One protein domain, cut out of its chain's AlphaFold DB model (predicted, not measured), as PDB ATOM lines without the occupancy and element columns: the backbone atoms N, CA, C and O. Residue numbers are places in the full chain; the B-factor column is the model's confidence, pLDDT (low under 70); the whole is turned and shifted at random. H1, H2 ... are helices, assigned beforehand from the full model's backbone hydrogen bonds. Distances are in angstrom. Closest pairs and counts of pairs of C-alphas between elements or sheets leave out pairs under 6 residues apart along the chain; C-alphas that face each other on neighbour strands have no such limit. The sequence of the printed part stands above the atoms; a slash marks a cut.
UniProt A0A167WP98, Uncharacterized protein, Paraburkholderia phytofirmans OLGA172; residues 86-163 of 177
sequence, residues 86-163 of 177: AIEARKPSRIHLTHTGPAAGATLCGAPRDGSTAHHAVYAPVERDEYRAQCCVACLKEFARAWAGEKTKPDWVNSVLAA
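Overview. This is residues 86 to 163 of the 177 residues of an uncharacterized protein of Paraburkholderia phytofirmans OLGA172 (UniProt A0A167WP98). Little regular structure: helices H2 and H3 pack steeply on each other with the short H1 near H2, and a long looping stretch, residues 86 to 128, has no named element; residues 86 to 91 stick out as a tail. The 78 printed residues include three named helices, H1, H2 and H3 in that order, and no named strand. The class is all helix, with 23 residues in named elements. The whole is compact, radius of gyration of the C-alphas 13.0 A, spanning 44 by 32 by 18 A.

Arrangement. H2, residues 137 to 147, touches H3, residues 155 to 162, at a steep tilt of 66 degrees, opposite ways; their closest C-alphas, of Ala 144 and Val 157, are 5.4 A apart. H1, residues 129 to 132, is close to H2 but not clearly touching; the closest C-alphas, of Arg 132 and Leu 140, are 7.5 A apart. H1 and H3 are only just apart, closest 8.5 A. Every O i to N i+4 pair is within hydrogen-bond range in H3, and 5 of 7 in H2; H1 is too short for one.

Along the chain. H2 is 15.9 A long from C-alpha 137 at (18.295, -40.902, 19.269); H3 is 11.0 A, ending at C-alpha 162 (10.584, -31.964, 19.654). H1 is 5.1 A long.

Size, cuts and confidence. The farthest C-alphas, of Ala 86 and Lys 151, are 45.3 A apart. The printed part has no cut; no link is long. Confidence is under 70 at residues 86 to 93, 113 to 118 and 163.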
ATOM      1  N   ALA A  86      33.246 -47.979   3.713       45.53
ATOM      2  CA  ALA A  86      34.275 -47.856   4.744       45.53
ATOM      3  C   ALA A  86      34.081 -46.606   5.623       45.53
ATOM      4  O   ALA A  86      34.478 -46.620   6.788       45.53
ATOM      5  N   ILE A  87      33.463 -45.542   5.096       49.03
ATOM      6  CA  ILE A  87      33.080 -44.349   5.867       49.03
ATOM      7  C   ILE A  87      31.831 -44.629   6.718       49.03
ATOM      8  O   ILE A  87      31.787 -44.201   7.874       49.03
ATOM      9  N   GLU A  88      30.848 -45.383   6.215       46.97
ATOM     10  CA  GLU A  88      29.676 -45.779   7.010       46.97
ATOM     11  C   GLU A  88      30.024 -46.762   8.134       46.97
ATOM     12  O   GLU A  88      29.588 -46.556   9.268       46.97
ATOM     13  N   ALA A  89      30.893 -47.745   7.877       47.94
ATOM     14  CA  ALA A  89      31.387 -48.675   8.899       47.94
ATOM     15  C   ALA A  89      32.300 -48.013   9.955       47.94
ATOM     16  O   ALA A  89      32.532 -48.582  11.021       47.94
ATOM     17  N   ARG A  90      32.819 -46.806   9.681       48.19
ATOM     18  CA  ARG A  90      33.626 -46.008  10.623       48.19
ATOM     19  C   ARG A  90      32.806 -45.097  11.525       48.19
ATOM     20  O   ARG A  90      33.396 -44.456  12.398       48.19
ATOM     21  N   LYS A  91      31.483 -45.001  11.343       48.97
ATOM     22  CA  LYS A  91      30.654 -44.324  12.343       48.97
ATOM     23  C   LYS A  91      30.710 -45.170  13.617       48.97
ATOM     24  O   LYS A  91      30.340 -46.341  13.559       48.97
ATOM     25  N   PRO A  92      31.182 -44.626  14.753       56.16
ATOM     26  CA  PRO A  92      31.108 -45.359  16.006       56.16
ATOM     27  C   PRO A  92      29.650 -45.763  16.230       56.16
ATOM     28  O   PRO A  92      28.746 -44.931  16.100       56.16
ATOM     29  N   SER A  93      29.426 -47.050  16.509       68.38
ATOM     30  CA  SER A  93      28.121 -47.581  16.902       68.38
ATOM     31  C   SER A  93      27.555 -46.678  17.996       68.38
ATOM     32  O   SER A  93      28.199 -46.483  19.033       68.38
ATOM     33  N   ARG A  94      26.395 -46.062  17.745       81.50
ATOM     34  CA  ARG A  94      25.776 -45.158  18.719       81.50
ATOM     35  C   ARG A  94      25.544 -45.910  20.027       81.50
ATOM     36  O   ARG A  94      25.144 -47.069  20.022       81.50
ATOM     37  N   ILE A  95      25.738 -45.238  21.154       88.12
ATOM     38  CA  ILE A  95      25.514 -45.821  22.473       88.12
ATOM     39  C   ILE A  95      24.018 -46.105  22.643       88.12
ATOM     40  O   ILE A  95      23.195 -45.188  22.720       88.12
ATOM     41  N   HIS A  96      23.656 -47.381  22.730       89.19
ATOM     42  CA  HIS A  96      22.302 -47.792  23.074       89.19
ATOM     43  C   HIS A  96      22.122 -47.816  24.594       89.19
ATOM     44  O   HIS A  96      22.855 -48.494  25.319       89.19
ATOM     45  N   LEU A  97      21.115 -47.086  25.076       90.00
ATOM     46  CA  LEU A  97      20.720 -47.136  26.479       90.00
ATOM     47  C   LEU A  97      19.907 -48.404  26.735       90.00
ATOM     48  O   LEU A  97      19.063 -48.780  25.915       90.00
ATOM     49  N   THR A  98      20.134 -49.039  27.879       91.50
ATOM     50  CA  THR A  98      19.429 -50.261  28.282       91.50
ATOM     51  C   THR A  98      18.580 -50.053  29.527       91.50
ATOM     52  O   THR A  98      18.877 -49.195  30.364       91.50
ATOM     53  N   HIS A  99      17.526 -50.855  29.667       88.81
ATOM     54  CA  HIS A  99      16.741 -50.916  30.896       88.81
ATOM     55  C   HIS A  99      17.607 -51.360  32.092       88.81
ATOM     56  O   HIS A  99      18.664 -51.984  31.937       88.81
ATOM     57  N   THR A 100      17.133 -51.051  33.297       86.12
ATOM     58  CA  THR A 100      17.612 -51.600  34.575       86.12
ATOM     59  C   THR A 100      16.568 -52.561  35.160       86.12
ATOM     60  O   THR A 100      15.418 -52.587  34.720       86.12
ATOM     61  N   GLY A 101      16.953 -53.378  36.147       83.31
ATOM     62  CA  GLY A 101      16.026 -54.288  36.836       83.31
ATOM     63  C   GLY A 101      15.699 -55.564  36.038       83.31
ATOM     64  O   GLY A 101      16.588 -56.103  35.383       83.31
ATOM     65  N   PRO A 102      14.454 -56.080  36.078       84.88
ATOM     66  CA  PRO A 102      14.091 -57.358  35.444       84.88
ATOM     67  C   PRO A 102      14.320 -57.418  33.927       84.88
ATOM     68  O   PRO A 102      14.554 -58.493  33.386       84.88
ATOM     69  N   ALA A 103      14.283 -56.269  33.245       82.25
ATOM     70  CA  ALA A 103      14.549 -56.144  31.811       82.25
ATOM     71  C   ALA A 103      16.002 -55.724  31.503       82.25
ATOM     72  O   ALA A 103      16.289 -55.232  30.408       82.25
ATOM     73  N   ALA A 104      16.922 -55.857  32.467       82.81
ATOM     74  CA  ALA A 104      18.293 -55.387  32.330       82.81
ATOM     75  C   ALA A 104      18.964 -55.911  31.055       82.81
ATOM     76  O   ALA A 104      18.951 -57.101  30.744       82.81
ATOM     77  N   GLY A 105      19.590 -54.992  30.322       79.25
ATOM     78  CA  GLY A 105      20.315 -55.315  29.100       79.25
ATOM     79  C   GLY A 105      19.477 -55.317  27.821       79.25
ATOM     80  O   GLY A 105      20.074 -55.327  26.746       79.25
ATOM     81  N   ALA A 106      18.146 -55.246  27.896       86.75
ATOM     82  CA  ALA A 106      17.325 -54.902  26.738       86.75
ATOM     83  C   ALA A 106      17.516 -53.415  26.395       86.75
ATOM     84  O   ALA A 106      17.519 -52.570  27.296       86.75
ATOM     85  N   THR A 107      17.707 -53.084  25.114       89.50
ATOM     86  CA  THR A 107      17.849 -51.687  24.675       89.50
ATOM     87  C   THR A 107      16.494 -50.983  24.718       89.50
ATOM     88  O   THR A 107      15.481 -51.576  24.354       89.50
ATOM     89  N   LEU A 108      16.466 -49.707  25.115       88.69
ATOM     90  CA  LEU A 108      15.223 -48.919  25.155       88.69
ATOM     91  C   LEU A 108      14.545 -48.820  23.776       88.69
ATOM     92  O   LEU A 108      13.331 -48.703  23.681       88.69
ATOM     93  N   CYS A 109      15.331 -48.864  22.698       87.62
ATOM     94  CA  CYS A 109      14.828 -48.791  21.327       87.62
ATOM     95  C   CYS A 109      14.437 -50.148  20.713       87.62
ATOM     96  O   CYS A 109      13.991 -50.174  19.571       87.62
ATOM     97  N   GLY A 110      14.671 -51.273  21.399       85.06
ATOM     98  CA  GLY A 110      14.388 -52.619  20.880       85.06
ATOM     99  C   GLY A 110      15.402 -53.182  19.870       85.06
ATOM    100  O   GLY A 110      15.237 -54.315  19.422       85.06
ATOM    101  N   ALA A 111      16.462 -52.444  19.523       82.88
ATOM    102  CA  ALA A 111      17.554 -52.943  18.687       82.88
ATOM    103  C   ALA A 111      18.308 -54.115  19.360       82.88
ATOM    104  O   ALA A 111      18.473 -54.107  20.592       82.88
ATOM    105  N   PRO A 112      18.796 -55.103  18.578       76.62
ATOM    106  CA  PRO A 112      19.607 -56.198  19.099       76.62
ATOM    107  C   PRO A 112      20.920 -55.672  19.691       76.62
ATOM    108  O   PRO A 112      21.446 -54.648  19.263       76.62
ATOM    109  N   ARG A 113      21.466 -56.383  20.684       69.75
ATOM    110  CA  ARG A 113      22.766 -56.034  21.273       69.75
ATOM    111  C   ARG A 113      23.873 -56.363  20.272       69.75
ATOM    112  O   ARG A 113      23.999 -57.512  19.863       69.75
ATOM    113  N   ASP A 114      24.699 -55.383  19.945       64.94
ATOM    114  CA  ASP A 114      25.837 -55.484  19.021       64.94
ATOM    115  C   ASP A 114      27.175 -55.740  19.742       64.94
ATOM    116  O   ASP A 114      28.250 -55.629  19.157       64.94
ATOM    117  N   GLY A 115      27.126 -56.111  21.025       56.72
ATOM    118  CA  GLY A 115      28.321 -56.331  21.840       56.72
ATOM    119  C   GLY A 115      28.967 -55.043  22.363       56.72
ATOM    120  O   GLY A 115      29.987 -55.136  23.048       56.72
ATOM    121  N   SER A 116      28.377 -53.863  22.116       61.56
ATOM    122  CA  SER A 116      28.807 -52.621  22.764       61.56
ATOM    123  C   SER A 116      28.639 -52.707  24.288       61.56
ATOM    124  O   SER A 116      27.796 -53.448  24.814       61.56
ATOM    125  N   THR A 117      29.416 -51.915  25.033       62.78
ATOM    126  CA  THR A 117      29.185 -51.722  26.470       62.78
ATOM    127  C   THR A 117      27.753 -51.233  26.674       62.78
ATOM    128  O   THR A 117      27.363 -50.188  26.160       62.78
ATOM    129  N   ALA A 118      26.931 -52.014  27.373       66.25
ATOM    130  CA  ALA A 118      25.545 -51.651  27.635       66.25
ATOM    131  C   ALA A 118      25.505 -50.567  28.717       66.25
ATOM    132  O   ALA A 118      25.851 -50.826  29.869       66.25
ATOM    133  N   HIS A 119      25.072 -49.359  28.357       84.94
ATOM    134  CA  HIS A 119      24.903 -48.272  29.316       84.94
ATOM    135  C   HIS A 119      23.472 -48.298  29.849       84.94
ATOM    136  O   HIS A 119      22.511 -48.049  29.121       84.94
ATOM    137  N   HIS A 120      23.305 -48.658  31.116       89.44
ATOM    138  CA  HIS A 120      22.010 -48.593  31.783       89.44
ATOM    139  C   HIS A 120      21.511 -47.150  31.829       89.44
ATOM    140  O   HIS A 120      22.215 -46.275  32.327       89.44
ATOM    141  N   ALA A 121      20.290 -46.909  31.354       88.06
ATOM    142  CA  ALA A 121      19.760 -45.563  31.163       88.06
ATOM    143  C   ALA A 121      19.762 -44.723  32.454       88.06
ATOM    144  O   ALA A 121      20.084 -43.544  32.420       88.06
ATOM    145  N   VAL A 122      19.485 -45.353  33.602       87.19
ATOM    146  CA  VAL A 122      19.452 -44.698  34.926       87.19
ATOM    147  C   VAL A 122      20.835 -44.222  35.398       87.19
ATOM    148  O   VAL A 122      20.918 -43.280  36.178       87.19
ATOM    149  N   TYR A 123      21.915 -44.859  34.939       88.50
ATOM    150  CA  TYR A 123      23.292 -44.525  35.334       88.50
ATOM    151  C   TYR A 123      24.074 -43.816  34.224       88.50
ATOM    152  O   TYR A 123      25.246 -43.484  34.400       88.50
ATOM    153  N   ALA A 124      23.457 -43.636  33.058       89.38
ATOM    154  CA  ALA A 124      24.082 -42.987  31.926       89.38
ATOM    155  C   ALA A 124      24.116 -41.466  32.163       89.38
ATOM    156  O   ALA A 124      23.078 -40.904  32.517       89.38
ATOM    157  N   PRO A 125      25.259 -40.788  31.945       90.31
ATOM    158  CA  PRO A 125      25.401 -39.350  32.169       90.31
ATOM    159  C   PRO A 125      24.759 -38.542  31.028       90.31
ATOM    160  O   PRO A 125      25.412 -37.757  30.333       90.31
ATOM    161  N   VAL A 126      23.470 -38.781  30.779       89.56
ATOM    162  CA  VAL A 126      22.704 -38.168  29.689       89.56
ATOM    163  C   VAL A 126      22.477 -36.681  29.900       89.56
ATOM    164  O   VAL A 126      21.992 -36.029  28.992       89.56
ATOM    165  N   GLU A 127      22.811 -36.119  31.056       86.69
ATOM    166  CA  GLU A 127      22.844 -34.681  31.305       86.69
ATOM    167  C   GLU A 127      23.971 -33.974  30.533       86.69
ATOM    168  O   GLU A 127      23.860 -32.773  30.276       86.69
ATOM    169  N   ARG A 128      25.000 -34.709  30.089       89.50
ATOM    170  CA  ARG A 128      26.144 -34.172  29.338       89.50
ATOM    171  C   ARG A 128      25.880 -34.188  27.832       89.50
ATOM    172  O   ARG A 128      25.606 -35.244  27.262       89.50
ATOM    173  N   ASP A 129      26.038 -33.040  27.177       86.06
ATOM    174  CA  ASP A 129      25.843 -32.895  25.724       86.06
ATOM    175  C   ASP A 129      26.705 -33.856  24.902       86.06
ATOM    176  O   ASP A 129      26.203 -34.549  24.019       86.06
ATOM    177  N   GLU A 130      27.991 -33.957  25.243       86.31
ATOM    178  CA  GLU A 130      28.955 -34.821  24.552       86.31
ATOM    179  C   GLU A 130      28.557 -36.300  24.592       86.31
ATOM    180  O   GLU A 130      28.780 -37.037  23.631       86.31
ATOM    181  N   TYR A 131      27.953 -36.736  25.700       88.75
ATOM    182  CA  TYR A 131      27.476 -38.105  25.859       88.75
ATOM    183  C   TYR A 131      26.176 -38.324  25.076       88.75
ATOM    184  O   TYR A 131      26.066 -39.296  24.328       88.75
ATOM    185  N   ARG A 132      25.219 -37.385  25.158       89.25
ATOM    186  CA  ARG A 132      23.976 -37.439  24.366       89.25
ATOM    187  C   ARG A 132      24.248 -37.515  22.866       89.25
ATOM    188  O   ARG A 132      23.583 -38.283  22.179       89.25
ATOM    189  N   ALA A 133      25.237 -36.777  22.365       85.94
ATOM    190  CA  ALA A 133      25.608 -36.782  20.949       85.94
ATOM    191  C   ALA A 133      26.051 -38.168  20.439       85.94
ATOM    192  O   ALA A 133      25.934 -38.462  19.250       85.94
ATOM    193  N   GLN A 134      26.534 -39.030  21.339       87.44
ATOM    194  CA  GLN A 134      26.960 -40.395  21.031       87.44
ATOM    195  C   GLN A 134      25.824 -41.412  21.180       87.44
ATOM    196  O   GLN A 134      25.929 -42.520  20.656       87.44
ATOM    197  N   CYS A 135      24.740 -41.073  21.878       87.56
ATOM    198  CA  CYS A 135      23.632 -41.984  22.127       87.56
ATOM    199  C   CYS A 135      22.730 -42.184  20.906       87.56
ATOM    200  O   CYS A 135      22.555 -41.322  20.044       87.56
ATOM    201  N   CYS A 136      22.072 -43.340  20.862       87.75
ATOM    202  CA  CYS A 136      20.996 -43.582  19.918       87.75
ATOM    203  C   CYS A 136      19.822 -42.628  20.198       87.75
ATOM    204  O   CYS A 136      19.279 -42.599  21.303       87.75
ATOM    205  N   VAL A 137      19.395 -41.880  19.175       88.25
ATOM    206  CA  VAL A 137      18.295 -40.902  19.269       88.25
ATOM    207  C   VAL A 137      16.991 -41.558  19.735       88.25
ATOM    208  O   VAL A 137      16.269 -40.972  20.538       88.25
ATOM    209  N   ALA A 138      16.705 -42.788  19.293       88.88
ATOM    210  CA  ALA A 138      15.524 -43.529  19.737       88.88
ATOM    211  C   ALA A 138      15.591 -43.865  21.237       88.88
ATOM    212  O   ALA A 138      14.619 -43.645  21.954       88.88
ATOM    213  N   CYS A 139      16.753 -44.311  21.732       89.88
ATOM    214  CA  CYS A 139      16.974 -44.534  23.163       89.88
ATOM    215  C   CYS A 139      16.821 -43.242  23.978       89.88
ATOM    216  O   CYS A 139      16.204 -43.271  25.036       89.88
ATOM    217  N   LEU A 140      17.363 -42.117  23.496       91.06
ATOM    218  CA  LEU A 140      17.238 -40.823  24.175       91.06
ATOM    219  C   LEU A 140      15.793 -40.328  24.220       91.06
ATOM    220  O   LEU A 140      15.372 -39.819  25.254       91.06
ATOM    221  N   LYS A 141      15.026 -40.488  23.135       90.69
ATOM    222  CA  LYS A 141      13.599 -40.138  23.107       90.69
ATOM    223  C   LYS A 141      12.796 -40.997  24.068       90.69
ATOM    224  O   LYS A 141      12.004 -40.456  24.831       90.69
ATOM    225  N   GLU A 142      13.021 -42.308  24.058       91.88
ATOM    226  CA  GLU A 142      12.336 -43.214  24.980       91.88
ATOM    227  C   GLU A 142      12.669 -42.885  26.435       91.88
ATOM    228  O   GLU A 142      11.782 -42.823  27.278       91.88
ATOM    229  N   PHE A 143      13.930 -42.566  26.722       91.50
ATOM    230  CA  PHE A 143      14.325 -42.100  28.042       91.50
ATOM    231  C   PHE A 143      13.636 -40.773  28.404       91.50
ATOM    232  O   PHE A 143      12.988 -40.681  29.442       91.50
ATOM    233  N   ALA A 144      13.676 -39.774  27.518       91.19
ATOM    234  CA  ALA A 144      13.044 -38.464  27.702       91.19
ATOM    235  C   ALA A 144      11.518 -38.540  27.913       91.19
ATOM    236  O   ALA A 144      10.949 -37.682  28.590       91.19
ATOM    237  N   ARG A 145      10.840 -39.577  27.399       89.94
ATOM    238  CA  ARG A 145       9.402 -39.803  27.638       89.94
ATOM    239  C   ARG A 145       9.062 -40.014  29.112       89.94
ATOM    240  O   ARG A 145       7.943 -39.684  29.496       89.94
ATOM    241  N   ALA A 146      10.000 -40.466  29.948       86.88
ATOM    242  CA  ALA A 146       9.774 -40.565  31.392       86.88
ATOM    243  C   ALA A 146       9.424 -39.203  32.026       86.88
ATOM    244  O   ALA A 146       8.679 -39.143  33.000       86.88
ATOM    245  N   TRP A 147       9.873 -38.104  31.416       87.50
ATOM    246  CA  TRP A 147       9.559 -36.745  31.844       87.50
ATOM    247  C   TRP A 147       8.241 -36.217  31.272       87.50
ATOM    248  O   TRP A 147       7.872 -35.097  31.588       87.50
ATOM    249  N   ALA A 148       7.502 -36.943  30.421       79.00
ATOM    250  CA  ALA A 148       6.340 -36.412  29.689       79.00
ATOM    251  C   ALA A 148       5.294 -35.713  30.587       79.00
ATOM    252  O   ALA A 148       4.769 -34.671  30.191       79.00
ATOM    253  N   GLY A 149       5.076 -36.205  31.811       79.62
ATOM    254  CA  GLY A 149       4.124 -35.643  32.778       79.62
ATOM    255  C   GLY A 149       4.663 -34.576  33.743       79.62
ATOM    256  O   GLY A 149       3.884 -34.036  34.527       79.62
ATOM    257  N   GLU A 150       5.960 -34.259  33.733       85.25
ATOM    258  CA  GLU A 150       6.534 -33.290  34.678       85.25
ATOM    259  C   GLU A 150       6.322 -31.832  34.244       85.25
ATOM    260  O   GLU A 150       6.354 -31.502  33.060       85.25
ATOM    261  N   LYS A 151       6.131 -30.930  35.216       79.12
ATOM    262  CA  LYS A 151       5.998 -29.482  34.958       79.12
ATOM    263  C   LYS A 151       7.339 -28.808  34.664       79.12
ATOM    264  O   LYS A 151       7.387 -27.843  33.913       79.12
ATOM    265  N   THR A 152       8.411 -29.308  35.267       85.62
ATOM    266  CA  THR A 152       9.775 -28.792  35.131       85.62
ATOM    267  C   THR A 152      10.648 -29.898  34.571       85.62
ATOM    268  O   THR A 152      10.752 -30.951  35.193       85.62
ATOM    269  N   LYS A 153      11.261 -29.676  33.407       86.94
ATOM    270  CA  LYS A 153      12.117 -30.660  32.735       86.94
ATOM    271  C   LYS A 153      13.407 -29.982  32.288       86.94
ATOM    272  O   LYS A 153      13.355 -28.800  31.950       86.94
ATOM    273  N   PRO A 154      14.535 -30.702  32.246       86.44
ATOM    274  CA  PRO A 154      15.762 -30.181  31.656       86.44
ATOM    275  C   PRO A 154      15.565 -29.782  30.187       86.44
ATOM    276  O   PRO A 154      14.877 -30.485  29.447       86.44
ATOM    277  N   ASP A 155      16.222 -28.716  29.736       86.56
ATOM    278  CA  ASP A 155      16.038 -28.176  28.377       86.56
ATOM    279  C   ASP A 155      16.298 -29.209  27.272       86.56
ATOM    280  O   ASP A 155      15.565 -29.277  26.284       86.56
ATOM    281  N   TRP A 156      17.287 -30.086  27.469       86.06
ATOM    282  CA  TRP A 156      17.613 -31.140  26.509       86.06
ATOM    283  C   TRP A 156      16.457 -32.129  26.285       86.06
ATOM    284  O   TRP A 156      16.328 -32.665  25.186       86.06
ATOM    285  N   VAL A 157      15.594 -32.351  27.287       87.75
ATOM    286  CA  VAL A 157      14.409 -33.221  27.173       87.75
ATOM    287  C   VAL A 157      13.426 -32.626  26.171       87.75
ATOM    288  O   VAL A 157      12.915 -33.343  25.313       87.75
ATOM    289  N   ASN A 158      13.202 -31.310  26.231       86.00
ATOM    290  CA  ASN A 158      12.321 -30.616  25.293       86.00
ATOM    291  C   ASN A 158      12.877 -30.696  23.866       86.00
ATOM    292  O   ASN A 158      12.145 -31.052  22.945       86.00
ATOM    293  N   SER A 159      14.181 -30.462  23.698       83.56
ATOM    294  CA  SER A 159      14.856 -30.557  22.397       83.56
ATOM    295  C   SER A 159      14.771 -31.961  21.786       83.56
ATOM    296  O   SER A 159      14.525 -32.106  20.591       83.56
ATOM    297  N   VAL A 160      14.941 -33.012  22.596       85.44
ATOM    298  CA  VAL A 160      14.888 -34.408  22.130       85.44
ATOM    299  C   VAL A 160      13.465 -34.840  21.774       85.44
ATOM    300  O   VAL A 160      13.279 -35.541  20.778       85.44
ATOM    301  N   LEU A 161      12.461 -34.426  22.555       83.44
ATOM    302  CA  LEU A 161      11.055 -34.746  22.284       83.44
ATOM    303  C   LEU A 161      10.496 -33.985  21.074       83.44
ATOM    304  O   LEU A 161       9.627 -34.518  20.391       83.44
ATOM    305  N   ALA A 162      10.997 -32.776  20.799       77.06
ATOM    306  CA  ALA A 162      10.584 -31.964  19.654       77.06
ATOM    307  C   ALA A 162      11.208 -32.406  18.316       77.06
ATOM    308  O   ALA A 162      10.699 -32.047  17.259       77.06
ATOM    309  N   ALA A 163      12.306 -33.169  18.334       69.69
ATOM    310  CA  ALA A 163      12.915 -33.684  17.111       69.69
ATOM    311  C   ALA A 163      12.023 -34.770  16.473       69.69
ATOM    312  O   ALA A 163      11.611 -35.709  17.157       69.69
TER     313      ALA A 163